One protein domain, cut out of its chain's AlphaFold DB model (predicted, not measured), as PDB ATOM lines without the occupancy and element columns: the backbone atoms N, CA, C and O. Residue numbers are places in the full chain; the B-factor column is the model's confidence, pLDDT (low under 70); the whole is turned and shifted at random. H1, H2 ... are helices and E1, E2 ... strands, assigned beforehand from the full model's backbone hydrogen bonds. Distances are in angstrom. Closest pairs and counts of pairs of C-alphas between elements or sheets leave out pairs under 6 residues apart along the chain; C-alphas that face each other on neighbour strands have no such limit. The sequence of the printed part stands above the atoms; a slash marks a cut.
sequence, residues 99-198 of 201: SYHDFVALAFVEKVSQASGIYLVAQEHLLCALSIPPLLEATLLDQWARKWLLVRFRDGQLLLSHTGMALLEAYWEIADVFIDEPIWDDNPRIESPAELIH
ATOM      1  N   SER A  99     190.842 255.638 247.491       93.06
ATOM      2  CA  SER A  99     191.538 256.828 247.949       93.06
ATOM      3  C   SER A  99     192.415 256.494 249.152       93.06
ATOM      4  O   SER A  99     192.232 255.471 249.809       93.06
ATOM      5  N   TYR A 100     193.351 257.383 249.481       91.62
ATOM      6  CA  TYR A 100     194.123 257.256 250.715       91.62
ATOM      7  C   TYR A 100     193.207 257.233 251.955       91.62
ATOM      8  O   TYR A 100     193.350 256.364 252.810       91.62
ATOM      9  N   HIS A 101     192.174 258.086 251.982       95.25
ATOM     10  CA  HIS A 101     191.165 258.113 253.047       95.25
ATOM     11  C   HIS A 101     190.448 256.777 253.253       95.25
ATOM     12  O   HIS A 101     190.090 256.460 254.387       95.25
ATOM     13  N   ASP A 102     190.271 255.968 252.202       95.56
ATOM     14  CA  ASP A 102     189.678 254.641 252.363       95.56
ATOM     15  C   ASP A 102     190.541 253.765 253.282       95.56
ATOM     16  O   ASP A 102     190.035 253.140 254.216       95.56
ATOM     17  N   PHE A 103     191.854 253.766 253.063       94.88
ATOM     18  CA  PHE A 103     192.792 252.978 253.857       94.88
ATOM     19  C   PHE A 103     192.956 253.526 255.273       94.88
ATOM     20  O   PHE A 103     192.941 252.747 256.226       94.88
ATOM     21  N   VAL A 104     193.029 254.854 255.430       95.75
ATOM     22  CA  VAL A 104     193.086 255.498 256.753       95.75
ATOM     23  C   VAL A 104     191.834 255.155 257.569       95.75
ATOM     24  O   VAL A 104     191.945 254.801 258.741       95.75
ATOM     25  N   ALA A 105     190.643 255.185 256.961       96.31
ATOM     26  CA  ALA A 105     189.395 254.851 257.647       96.31
ATOM     27  C   ALA A 105     189.342 253.375 258.080       96.31
ATOM     28  O   ALA A 105     188.945 253.085 259.211       96.31
ATOM     29  N   LEU A 106     189.790 252.442 257.231       96.69
ATOM     30  CA  LEU A 106     189.864 251.027 257.608       96.69
ATOM     31  C   LEU A 106     190.876 250.807 258.749       96.69
ATOM     32  O   LEU A 106     190.545 250.135 259.727       96.69
ATOM     33  N   ALA A 107     192.070 251.409 258.671       95.69
ATOM     34  CA  ALA A 107     193.083 251.340 259.730       95.69
ATOM     35  C   ALA A 107     192.588 251.969 261.044       95.69
ATOM     36  O   ALA A 107     192.844 251.451 262.135       95.69
ATOM     37  N   PHE A 108     191.819 253.056 260.956       95.12
ATOM     38  CA  PHE A 108     191.180 253.676 262.109       95.12
ATOM     39  C   PHE A 108     190.208 252.707 262.785       95.12
ATOM     40  O   PHE A 108     190.338 252.472 263.988       95.12
ATOM     41  N   VAL A 109     189.296 252.087 262.023       95.50
ATOM     42  CA  VAL A 109     188.358 251.071 262.538       95.50
ATOM     43  C   VAL A 109     189.111 249.907 263.177       95.50
ATOM     44  O   VAL A 109     188.754 249.495 264.282       95.50
ATOM     45  N   GLU A 110     190.162 249.400 262.524       94.62
ATOM     46  CA  GLU A 110     191.011 248.329 263.055       94.62
ATOM     47  C   GLU A 110     191.509 248.667 264.468       94.62
ATOM     48  O   GLU A 110     191.251 247.920 265.417       94.62
ATOM     49  N   LYS A 111     192.147 249.831 264.628       92.38
ATOM     50  CA  LYS A 111     192.778 250.250 265.886       92.38
ATOM     51  C   LYS A 111     191.765 250.549 266.983       92.38
ATOM     52  O   LYS A 111     191.946 250.121 268.123       92.38
ATOM     53  N   VAL A 112     190.685 251.266 266.674       91.56
ATOM     54  CA  VAL A 112     189.702 251.636 267.705       91.56
ATOM     55  C   VAL A 112     188.806 250.470 268.101       91.56
ATOM     56  O   VAL A 112     188.291 250.475 269.219       91.56
ATOM     57  N   SER A 113     188.647 249.448 267.248       87.06
ATOM     58  CA  SER A 113     187.818 248.273 267.554       87.06
ATOM     59  C   SER A 113     188.266 247.515 268.811       87.06
ATOM     60  O   SER A 113     187.432 246.890 269.469       87.06
ATOM     61  N   GLN A 114     189.551 247.623 269.173       74.44
ATOM     62  CA  GLN A 114     190.165 246.957 270.325       74.44
ATOM     63  C   GLN A 114     190.061 247.746 271.642       74.44
ATOM     64  O   GLN A 114     190.351 247.189 272.699       74.44
ATOM     65  N   ALA A 115     189.657 249.021 271.602       76.75
ATOM     66  CA  ALA A 115     189.645 249.899 272.773       76.75
ATOM     67  C   ALA A 115     188.301 250.619 272.957       76.75
ATOM     68  O   ALA A 115     187.520 250.260 273.835       76.75
ATOM     69  N   SER A 116     188.037 251.642 272.139       78.81
ATOM     70  CA  SER A 116     186.892 252.550 272.311       78.81
ATOM     71  C   SER A 116     185.689 252.196 271.438       78.81
ATOM     72  O   SER A 116     184.561 252.487 271.819       78.81
ATOM     73  N   GLY A 117     185.928 251.573 270.281       85.56
ATOM     74  CA  GLY A 117     184.922 251.251 269.275       85.56
ATOM     75  C   GLY A 117     184.339 252.464 268.539       85.56
ATOM     76  O   GLY A 117     184.451 253.616 268.959       85.56
ATOM     77  N   ILE A 118     183.692 252.173 267.413       90.38
ATOM     78  CA  ILE A 118     182.772 253.066 266.699       90.38
ATOM     79  C   ILE A 118     181.452 252.313 266.629       90.38
ATOM     80  O   ILE A 118     181.460 251.106 266.395       90.38
ATOM     81  N   TYR A 119     180.335 252.992 266.827       91.06
ATOM     82  CA  TYR A 119     179.017 252.380 266.918       91.06
ATOM     83  C   TYR A 119     178.075 253.016 265.907       91.06
ATOM     84  O   TYR A 119     177.986 254.238 265.826       91.06
ATOM     85  N   LEU A 120     177.350 252.192 265.154       89.25
ATOM     86  CA  LEU A 120     176.265 252.662 264.304       89.25
ATOM     87  C   LEU A 120     175.068 253.027 265.181       89.25
ATOM     88  O   LEU A 120     174.496 252.167 265.856       89.25
ATOM     89  N   VAL A 121     174.683 254.299 265.157       83.75
ATOM     90  CA  VAL A 121     173.538 254.829 265.892       83.75
ATOM     91  C   VAL A 121     172.553 255.358 264.862       83.75
ATOM     92  O   VAL A 121     172.735 256.432 264.317       83.75
ATOM     93  N   ALA A 122     171.495 254.595 264.588       76.81
ATOM     94  CA  ALA A 122     170.630 254.791 263.418       76.81
ATOM     95  C   ALA A 122     171.354 254.549 262.076       76.81
ATOM     96  O   ALA A 122     172.560 254.355 262.016       76.81
ATOM     97  N   GLN A 123     170.593 254.474 260.983       75.81
ATOM     98  CA  GLN A 123     171.119 254.047 259.676       75.81
ATOM     99  C   GLN A 123     172.065 255.063 259.012       75.81
ATOM    100  O   GLN A 123     172.655 254.739 257.988       75.81
ATOM    101  N   GLU A 124     172.211 256.262 259.580       79.00
ATOM    102  CA  GLU A 124     172.915 257.390 258.953       79.00
ATOM    103  C   GLU A 124     173.893 258.103 259.896       79.00
ATOM    104  O   GLU A 124     174.512 259.076 259.480       79.00
ATOM    105  N   HIS A 125     174.046 257.644 261.146       82.94
ATOM    106  CA  HIS A 125     174.934 258.302 262.107       82.94
ATOM    107  C   HIS A 125     175.858 257.325 262.825       82.94
ATOM    108  O   HIS A 125     175.493 256.189 263.144       82.94
ATOM    109  N   LEU A 126     177.066 257.797 263.117       86.81
ATOM    110  CA  LEU A 126     178.072 257.055 263.868       86.81
ATOM    111  C   LEU A 126     178.376 257.747 265.202       86.81
ATOM    112  O   LEU A 126     178.485 258.965 265.290       86.81
ATOM    113  N   LEU A 127     178.551 256.949 266.255       82.50
ATOM    114  CA  LEU A 127     178.988 257.401 267.574       82.50
ATOM    115  C   LEU A 127     180.351 256.792 267.903       82.50
ATOM    116  O   LEU A 127     180.534 255.577 267.846       82.50
ATOM    117  N   CYS A 128     181.301 257.626 268.308       80.88
ATOM    118  CA  CYS A 128     182.600 257.202 268.820       80.88
ATOM    119  C   CYS A 128     182.942 258.025 270.070       80.88
ATOM    120  O   CYS A 128     182.456 259.142 270.239       80.88
ATOM    121  N   ALA A 129     183.770 257.472 270.964       73.12
ATOM    122  CA  ALA A 129     184.280 258.213 272.124       73.12
ATOM    123  C   ALA A 129     185.136 259.428 271.711       73.12
ATOM    124  O   ALA A 129     185.260 260.389 272.468       73.12
ATOM    125  N   LEU A 130     185.707 259.378 270.505       74.62
ATOM    126  CA  LEU A 130     186.367 260.487 269.829       74.62
ATOM    127  C   LEU A 130     185.350 261.135 268.879       74.62
ATOM    128  O   LEU A 130     184.682 260.432 268.123       74.62
ATOM    129  N   SER A 131     185.226 262.463 268.898       81.56
ATOM    130  CA  SER A 131     184.440 263.170 267.881       81.56
ATOM    131  C   SER A 131     185.062 262.897 266.511       81.56
ATOM    132  O   SER A 131     186.229 263.226 266.302       81.56
ATOM    133  N   ILE A 132     184.309 262.286 265.594       87.44
ATOM    134  CA  ILE A 132     184.789 262.003 264.237       87.44
ATOM    135  C   ILE A 132     184.495 263.192 263.308       87.44
ATOM    136  O   ILE A 132     183.427 263.797 263.418       87.44
ATOM    137  N   PRO A 133     185.416 263.553 262.399       92.50
ATOM    138  CA  PRO A 133     185.154 264.559 261.377       92.50
ATOM    139  C   PRO A 133     184.061 264.107 260.392       92.50
ATOM    140  O   PRO A 133     183.962 262.907 260.112       92.50
ATOM    141  N   PRO A 134     183.297 265.035 259.780       92.50
ATOM    142  CA  PRO A 134     182.247 264.690 258.816       92.50
ATOM    143  C   PRO A 134     182.742 263.862 257.620       92.50
ATOM    144  O   PRO A 134     182.026 262.990 257.133       92.50
ATOM    145  N   LEU A 135     183.973 264.105 257.152       94.69
ATOM    146  CA  LEU A 135     184.557 263.339 256.048       94.69
ATOM    147  C   LEU A 135     184.850 261.887 256.449       94.69
ATOM    148  O   LEU A 135     184.606 260.976 255.656       94.69
ATOM    149  N   LEU A 136     185.324 261.660 257.678       94.81
ATOM    150  CA  LEU A 136     185.527 260.313 258.213       94.81
ATOM    151  C   LEU A 136     184.186 259.588 258.354       94.81
ATOM    152  O   LEU A 136     184.069 258.446 257.923       94.81
ATOM    153  N   GLU A 137     183.160 260.254 258.891       94.00
ATOM    154  CA  GLU A 137     181.815 259.677 258.996       94.00
ATOM    155  C   GLU A 137     181.265 259.261 257.624       94.00
ATOM    156  O   GLU A 137     180.862 258.110 257.447       94.00
ATOM    157  N   ALA A 138     181.328 260.152 256.630       93.62
ATOM    158  CA  ALA A 138     180.890 259.857 255.268       93.62
ATOM    159  C   ALA A 138     181.664 258.681 254.647       93.62
ATOM    160  O   ALA A 138     181.062 257.809 254.017       93.62
ATOM    161  N   THR A 139     182.982 258.625 254.865       95.38
ATOM    162  CA  THR A 139     183.837 257.532 254.379       95.38
ATOM    163  C   THR A 139     183.439 256.203 255.023       95.38
ATOM    164  O   THR A 139     183.207 255.222 254.323       95.38
ATOM    165  N   LEU A 140     183.270 256.160 256.347       95.12
ATOM    166  CA  LEU A 140     182.867 254.947 257.066       95.12
ATOM    167  C   LEU A 140     181.478 254.448 256.644       95.12
ATOM    168  O   LEU A 140     181.269 253.240 256.514       95.12
ATOM    169  N   LEU A 141     180.531 255.359 256.402       92.88
ATOM    170  CA  LEU A 141     179.200 255.006 255.903       92.88
ATOM    171  C   LEU A 141     179.255 254.436 254.476       92.88
ATOM    172  O   LEU A 141     178.592 253.431 254.210       92.88
ATOM    173  N   ASP A 142     180.074 255.001 253.582       91.88
ATOM    174  CA  ASP A 142     180.289 254.450 252.232       91.88
ATOM    175  C   ASP A 142     180.935 253.052 252.295       91.88
ATOM    176  O   ASP A 142     180.443 252.097 251.689       91.88
ATOM    177  N   GLN A 143     181.963 252.872 253.128       93.62
ATOM    178  CA  GLN A 143     182.615 251.572 253.334       93.62
ATOM    179  C   GLN A 143     181.676 250.520 253.942       93.62
ATOM    180  O   GLN A 143     181.738 249.332 253.602       93.62
ATOM    181  N   TRP A 144     180.767 250.935 254.825       92.19
ATOM    182  CA  TRP A 144     179.709 250.072 255.344       92.19
ATOM    183  C   TRP A 144     178.675 249.706 254.271       92.19
ATOM    184  O   TRP A 144     178.276 248.537 254.168       92.19
ATOM    185  N   ALA A 145     178.272 250.658 253.423       87.94
ATOM    186  CA  ALA A 145     177.384 250.393 252.291       87.94
ATOM    187  C   ALA A 145     177.991 249.344 251.339       87.94
ATOM    188  O   ALA A 145     177.289 248.422 250.910       87.94
ATOM    189  N   ARG A 146     179.312 249.407 251.128       88.12
ATOM    190  CA  ARG A 146     180.120 248.457 250.335       88.12
ATOM    191  C   ARG A 146     180.446 247.139 251.036       88.12
ATOM    192  O   ARG A 146     181.069 246.264 250.443       88.12
ATOM    193  N   LYS A 147     180.019 246.957 252.290       89.38
ATOM    194  CA  LYS A 147     180.284 245.750 253.101       89.38
ATOM    195  C   LYS A 147     181.765 245.500 253.392       89.38
ATOM    196  O   LYS A 147     182.143 244.377 253.730       89.38
ATOM    197  N   TRP A 148     182.605 246.528 253.323       93.44
ATOM    198  CA  TRP A 148     183.978 246.465 253.836       93.44
ATOM    199  C   TRP A 148     183.985 246.575 255.357       93.44
ATOM    200  O   TRP A 148     184.821 245.976 256.026       93.44
ATOM    201  N   LEU A 149     182.981 247.262 255.898       94.38
ATOM    202  CA  LEU A 149     182.669 247.286 257.317       94.38
ATOM    203  C   LEU A 149     181.394 246.487 257.596       94.38
ATOM    204  O   LEU A 149     180.471 246.422 256.779       94.38
ATOM    205  N   LEU A 150     181.338 245.883 258.776       92.62
ATOM    206  CA  LEU A 150     180.174 245.191 259.314       92.62
ATOM    207  C   LEU A 150     179.769 245.813 260.638       92.62
ATOM    208  O   LEU A 150     180.589 246.339 261.380       92.62
ATOM    209  N   VAL A 151     178.487 245.681 260.951       92.00
ATOM    210  CA  VAL A 151     177.935 246.099 262.234       92.00
ATOM    211  C   VAL A 151     177.710 244.855 263.073       92.00
ATOM    212  O   VAL A 151     176.985 243.939 262.672       92.00
ATOM    213  N   ARG A 152     178.324 244.812 264.252       91.00
ATOM    214  CA  ARG A 152     178.090 243.750 265.221       91.00
ATOM    215  C   ARG A 152     176.669 243.866 265.752       91.00
ATOM    216  O   ARG A 152     176.314 244.838 266.405       91.00
ATOM    217  N   PHE A 153     175.868 242.828 265.527       87.12
ATOM    218  CA  PHE A 153     174.447 242.825 265.885       87.12
ATOM    219  C   PHE A 153     174.172 243.122 267.368       87.12
ATOM    220  O   PHE A 153     173.170 243.742 267.699       87.12
ATOM    221  N   ARG A 154     175.056 242.669 268.264       88.44
ATOM    222  CA  ARG A 154     174.853 242.764 269.716       88.44
ATOM    223  C   ARG A 154     174.771 244.205 270.221       88.44
ATOM    224  O   ARG A 154     174.020 244.464 271.153       88.44
ATOM    225  N   ASP A 155     175.591 245.091 269.675       88.12
ATOM    226  CA  ASP A 155     175.831 246.416 270.249       88.12
ATOM    227  C   ASP A 155     176.052 247.516 269.209       88.12
ATOM    228  O   ASP A 155     176.302 248.657 269.578       88.12
ATOM    229  N   GLY A 156     175.954 247.200 267.920       89.88
ATOM    230  CA  GLY A 156     176.107 248.179 266.852       89.88
ATOM    231  C   GLY A 156     177.557 248.540 266.535       89.88
ATOM    232  O   GLY A 156     177.770 249.447 265.737       89.88
ATOM    233  N   GLN A 157     178.556 247.864 267.117       92.56
ATOM    234  CA  GLN A 157     179.959 248.201 266.859       92.56
ATOM    235  C   GLN A 157     180.320 247.974 265.381       92.56
ATOM    236  O   GLN A 157     180.089 246.884 264.852       92.56
ATOM    237  N   LEU A 158     180.916 248.972 264.729       93.56
ATOM    238  CA  LEU A 158     181.557 248.831 263.425       93.56
ATOM    239  C   LEU A 158     182.843 248.013 263.560       93.56
ATOM    240  O   LEU A 158     183.685 248.282 264.416       93.56
ATOM    241  N   LEU A 159     182.989 247.021 262.691       95.25
ATOM    242  CA  LEU A 159     184.128 246.115 262.607       95.25
ATOM    243  C   LEU A 159     184.546 245.958 261.147       95.25
ATOM    244  O   LEU A 159     183.718 246.088 260.244       95.25
ATOM    245  N   LEU A 160     185.808 245.602 260.913       95.50
ATOM    246  CA  LEU A 160     186.253 245.182 259.589       95.50
ATOM    247  C   LEU A 160     185.521 243.901 259.168       95.50
ATOM    248  O   LEU A 160     185.404 242.942 259.937       95.50
ATOM    249  N   SER A 161     185.030 243.880 257.932       94.12
ATOM    250  CA  SER A 161     184.603 242.649 257.276       94.12
ATOM    251  C   SER A 161     185.820 241.856 256.798       94.12
ATOM    252  O   SER A 161     186.948 242.345 256.830       94.12
ATOM    253  N   HIS A 162     185.603 240.638 256.298       92.94
ATOM    254  CA  HIS A 162     186.678 239.891 255.639       92.94
ATOM    255  C   HIS A 162     187.249 240.657 254.432       92.94
ATOM    256  O   HIS A 162     188.460 240.717 254.267       92.94
ATOM    257  N   THR A 163     186.385 241.306 253.645       93.12
ATOM    258  CA  THR A 163     186.801 242.175 252.535       93.12
ATOM    259  C   THR A 163     187.562 243.399 253.034       93.12
ATOM    260  O   THR A 163     188.591 243.740 252.460       93.12
ATOM    261  N   GLY A 164     187.081 244.050 254.102       95.56
ATOM    262  CA  GLY A 164     187.759 245.205 254.695       95.56
ATOM    263  C   GLY A 164     189.159 244.858 255.187       95.56
ATOM    264  O   GLY A 164     190.092 245.589 254.889       95.56
ATOM    265  N   MET A 165     189.316 243.709 255.853       95.62
ATOM    266  CA  MET A 165     190.622 243.199 256.277       95.62
ATOM    267  C   MET A 165     191.540 242.912 255.083       95.62
ATOM    268  O   MET A 165     192.666 243.383 255.063       95.62
ATOM    269  N   ALA A 166     191.045 242.217 254.053       94.81
ATOM    270  CA  ALA A 166     191.834 241.889 252.862       94.81
ATOM    271  C   ALA A 166     192.281 243.134 252.067       94.81
ATOM    272  O   ALA A 166     193.370 243.151 251.497       94.81
ATOM    273  N   LEU A 167     191.450 244.183 252.012       95.19
ATOM    274  CA  LEU A 167     191.816 245.469 251.399       95.19
ATOM    275  C   LEU A 167     192.961 246.139 252.143       95.19
ATOM    276  O   LEU A 167     193.878 246.679 251.527       95.19
ATOM    277  N   LEU A 168     192.872 246.104 253.464       94.38
ATOM    278  CA  LEU A 168     193.877 246.642 254.351       94.38
ATOM    279  C   LEU A 168     195.187 245.853 254.186       94.38
ATOM    280  O   LEU A 168     196.220 246.451 253.905       94.38
ATOM    281  N   GLU A 169     195.130 244.515 254.214       93.06
ATOM    282  CA  GLU A 169     196.258 243.604 253.942       93.06
ATOM    283  C   GLU A 169     196.967 243.936 252.632       93.06
ATOM    284  O   GLU A 169     198.175 244.180 252.629       93.06
ATOM    285  N   ALA A 170     196.208 244.072 251.546       91.19
ATOM    286  CA  ALA A 170     196.749 244.458 250.249       91.19
ATOM    287  C   ALA A 170     197.410 245.850 250.260       91.19
ATOM    288  O   ALA A 170     198.375 246.078 249.533       91.19
ATOM    289  N   TYR A 171     196.911 246.788 251.071       91.06
ATOM    290  CA  TYR A 171     197.540 248.095 251.238       91.06
ATOM    291  C   TYR A 171     198.885 247.995 251.953       91.06
ATOM    292  O   TYR A 171     199.869 248.554 251.470       91.06
ATOM    293  N   TRP A 172     198.962 247.268 253.071       90.19
ATOM    294  CA  TRP A 172     200.228 247.134 253.795       90.19
ATOM    295  C   TRP A 172     201.280 246.360 253.013       90.19
ATOM    296  O   TRP A 172     202.449 246.704 253.116       90.19
ATOM    297  N   GLU A 173     200.890 245.384 252.190       88.75
ATOM    298  CA  GLU A 173     201.833 244.727 251.277       88.75
ATOM    299  C   GLU A 173     202.508 245.732 250.334       88.75
ATOM    300  O   GLU A 173     203.701 245.622 250.063       88.75
ATOM    301  N   ILE A 174     201.764 246.732 249.852       84.69
ATOM    302  CA  ILE A 174     202.324 247.807 249.028       84.69
ATOM    303  C   ILE A 174     203.179 248.738 249.895       84.69
ATOM    304  O   ILE A 174     204.302 249.051 249.511       84.69
ATOM    305  N   ALA A 175     202.679 249.144 251.063       84.12
ATOM    306  CA  ALA A 175     203.399 250.016 251.990       84.12
ATOM    307  C   ALA A 175     204.776 249.457 252.369       84.12
ATOM    308  O   ALA A 175     205.776 250.168 252.331       84.12
ATOM    309  N   ASP A 176     204.837 248.160 252.676       84.69
ATOM    310  CA  ASP A 176     206.053 247.481 253.114       84.69
ATOM    311  C   ASP A 176     207.111 247.410 251.988       84.69
ATOM    312  O   ASP A 176     208.307 247.392 252.275       84.69
ATOM    313  N   VAL A 177     206.710 247.423 250.707       84.69
ATOM    314  CA  VAL A 177     207.642 247.450 249.555       84.69
ATOM    315  C   VAL A 177     208.359 248.793 249.423       84.69
ATOM    316  O   VAL A 177     209.485 248.846 248.933       84.69
ATOM    317  N   PHE A 178     207.713 249.870 249.851       80.44
ATOM    318  CA  PHE A 178     208.163 251.238 249.627       80.44
ATOM    319  C   PHE A 178     208.477 251.967 250.939       80.44
ATOM    320  O   PHE A 178     208.601 253.184 250.943       80.44
ATOM    321  N   ILE A 179     208.627 251.238 252.048       79.25
ATOM    322  CA  ILE A 179     208.741 251.791 253.405       79.25
ATOM    323  C   ILE A 179     209.889 252.798 253.593       79.25
ATOM    324  O   ILE A 179     209.818 253.645 254.477       79.25
ATOM    325  N   ASP A 180     210.929 252.726 252.760       81.31
ATOM    326  CA  ASP A 180     212.074 253.645 252.785       81.31
ATOM    327  C   ASP A 180     211.829 254.949 251.997       81.31
ATOM    328  O   ASP A 180     212.685 255.838 251.970       81.31
ATOM    329  N   GLU A 181     210.689 255.074 251.312       79.94
ATOM    330  CA  GLU A 181     210.339 256.264 250.545       79.94
ATOM    331  C   GLU A 181     209.529 257.265 251.391       79.94
ATOM    332  O   GLU A 181     208.565 256.867 252.045       79.94
ATOM    333  N   PRO A 182     209.808 258.584 251.298       77.56
ATOM    334  CA  PRO A 182     209.083 259.620 252.052       77.56
ATOM    335  C   PRO A 182     207.570 259.656 251.805       77.56
ATOM    336  O   PRO A 182     206.815 260.231 252.581       77.56
ATOM    337  N   ILE A 183     207.102 259.044 250.712       69.12
ATOM    338  CA  ILE A 183     205.672 258.910 250.413       69.12
ATOM    339  C   ILE A 183     204.923 258.044 251.448       69.12
ATOM    340  O   ILE A 183     203.696 258.024 251.418       69.12
ATOM    341  N   TRP A 184     205.639 257.350 252.346       73.06
ATOM    342  CA  TRP A 184     205.092 256.514 253.422       73.06
ATOM    343  C   TRP A 184     205.331 257.067 254.829       73.06
ATOM    344  O   TRP A 184     205.070 256.357 255.799       73.06
ATOM    345  N   ASP A 185     205.777 258.319 254.962       72.12
ATOM    346  CA  ASP A 185     205.858 258.980 256.273       72.12
ATOM    347  C   ASP A 185     204.463 259.060 256.935       72.12
ATOM    348  O   ASP A 185     204.338 258.898 258.149       72.12
ATOM    349  N   ASP A 186     203.406 259.170 256.122       78.56
ATOM    350  CA  ASP A 186     201.998 259.085 256.523       78.56
ATOM    351  C   ASP A 186     201.490 257.629 256.437       78.56
ATOM    352  O   ASP A 186     200.588 257.315 255.667       78.56
ATOM    353  N   ASN A 187     202.104 256.672 257.141       86.56
ATOM    354  CA  ASN A 187     201.652 255.273 257.103       86.56
ATOM    355  C   ASN A 187     200.586 254.991 258.185       86.56
ATOM    356  O   ASN A 187     200.938 254.868 259.367       86.56
ATOM    357  N   PRO A 188     199.316 254.709 257.812       90.00
ATOM    358  CA  PRO A 188     198.238 254.469 258.772       90.00
ATOM    359  C   PRO A 188     198.496 253.309 259.737       90.00
ATOM    360  O   PRO A 188     197.870 253.206 260.793       90.00
ATOM    361  N   ARG A 189     199.409 252.394 259.387       88.69
ATOM    362  CA  ARG A 189     199.777 251.242 260.216       88.69
ATOM    363  C   ARG A 189     200.408 251.660 261.540       88.69
ATOM    364  O   ARG A 189     200.118 251.034 262.561       88.69
ATOM    365  N   ILE A 190     201.248 252.693 261.540       87.56
ATOM    366  CA  ILE A 190     202.014 253.117 262.726       87.56
ATOM    367  C   ILE A 190     201.361 254.279 263.474       87.56
ATOM    368  O   ILE A 190     201.595 254.428 264.671       87.56
ATOM    369  N   GLU A 191     200.490 255.032 262.809       91.19
ATOM    370  CA  GLU A 191     199.775 256.160 263.402       91.19
ATOM    371  C   GLU A 191     198.792 255.725 264.501       91.19
ATOM    372  O   GLU A 191     198.184 254.646 264.479       91.19
ATOM    373  N   SER A 192     198.625 256.581 265.501       91.56
ATOM    374  CA  SER A 192     197.605 256.459 266.537       91.56
ATOM    375  C   SER A 192     196.215 256.828 265.997       91.56
ATOM    376  O   SER A 192     196.097 257.560 265.017       91.56
ATOM    377  N   PRO A 193     195.118 256.405 266.656       91.88
ATOM    378  CA  PRO A 193     193.773 256.818 266.256       91.88
ATOM    379  C   PRO A 193     193.564 258.339 266.171       91.88
ATOM    380  O   PRO A 193     192.759 258.789 265.364       91.88
ATOM    381  N   ALA A 194     194.265 259.129 266.992       90.56
ATOM    382  CA  ALA A 194     194.164 260.588 266.958       90.56
ATOM    383  C   ALA A 194     194.838 261.182 265.710       90.56
ATOM    384  O   ALA A 194     194.263 262.067 265.082       90.56
ATOM    385  N   GLU A 195     196.008 260.658 265.330       92.81
ATOM    386  CA  GLU A 195     196.718 261.035 264.098       92.81
ATOM    387  C   GLU A 195     195.905 260.630 262.861       92.81
ATOM    388  O   GLU A 195     195.677 261.453 261.979       92.81
ATOM    389  N   LEU A 196     195.324 259.425 262.862       93.44
ATOM    390  CA  LEU A 196     194.444 258.959 261.784       93.44
ATOM    391  C   LEU A 196     193.235 259.875 261.554       93.44
ATOM    392  O   LEU A 196     192.833 260.097 260.416       93.44
ATOM    393  N   ILE A 197     192.657 260.432 262.622       92.44
ATOM    394  CA  ILE A 197     191.551 261.394 262.523       92.44
ATOM    395  C   ILE A 197     191.997 262.706 261.850       92.44
ATOM    396  O   ILE A 197     191.191 263.335 261.163       92.44
ATOM    397  N   HIS A 198     193.253 263.134 262.023       92.50
ATOM    398  CA  HIS A 198     193.750 264.396 261.456       92.50
ATOM    399  C   HIS A 198     193.788 264.393 259.927       92.50
ATOM    400  O   HIS A 198     193.577 265.443 259.326       92.50
TER     401      HIS A 198
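Overview. This is residues 99 to 198 of the 201 residues of an uncharacterized protein of Limosilactobacillus fermentum (UniProt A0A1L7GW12). Helix H1 runs through the core, with H2 and H3 crossing it and the short H4 packed on it. H2 and two small strand hairpins, E1 with E2 and E3 with E4, gather toward one end of the long axis; H3 and the loop after it reach to the other. The 100 printed residues include four named helices and four named strands in the order H1 E1 E2 H2 E3 E4 H3 H4, mostly helix, with two antiparallel two-strand sheets. The whole is compact, with a radius of gyration of the C-alphas of 13.3 A, and elongated, spanning 42 by 25 by 22 A.

Arrangement. H1, residues 100 to 113, is the hub. E1, residues 118 to 120, and E2, residues 126 to 128, form a hairpin; N 119 and O 127 are 2.8 A apart, within hydrogen-bond range. H2, residues 134 to 145, touches H1 about perpendicular at 83 degrees, closest at the C-alphas of Leu 140 and Ala 105, 6.6 A. E3, residues 149 to 151, and E4, residues 158 to 160, form a hairpin, with N 150 and O 159 at 2.8 A, within hydrogen-bond range. The closest C-alphas of E1 and E4, Ile 118 and Leu 158, are 5.5 A apart; those of H1 and E4, Val 109 and Leu 159, 6.5 A. H3, residues 162 to 177, touches H1 at a steep tilt of 65 degrees, closest at Leu 168 and Phe 103, C-alphas 6.4 A apart. H4, residues 193 to 198, touches H1 at a shallow tilt of 28 degrees, opposite ways, with C-alphas 193 and 108 closest at 5.8 A. H3 and H4 are apart. Every O i to N i+4 pair is within hydrogen-bond range in H1, H2 and H4, and 11 of 12 in H3.

Along the chain. H1 begins at C-alpha 100 (194.123, 257.256, 250.715) and is 20.1 A long; H2 is 16.5 A, H3 23.1 A. H4 ends at C-alpha 198 (193.750, 264.396, 261.456).

Size, cuts and confidence. The C-alphas farthest apart, Ala 122 and Asp 180, are 42.8 A apart. The printed part has no cut. The link from H3 to H4, residues 178 to 192, is long. Residue 183 alone is under pLDDT 70.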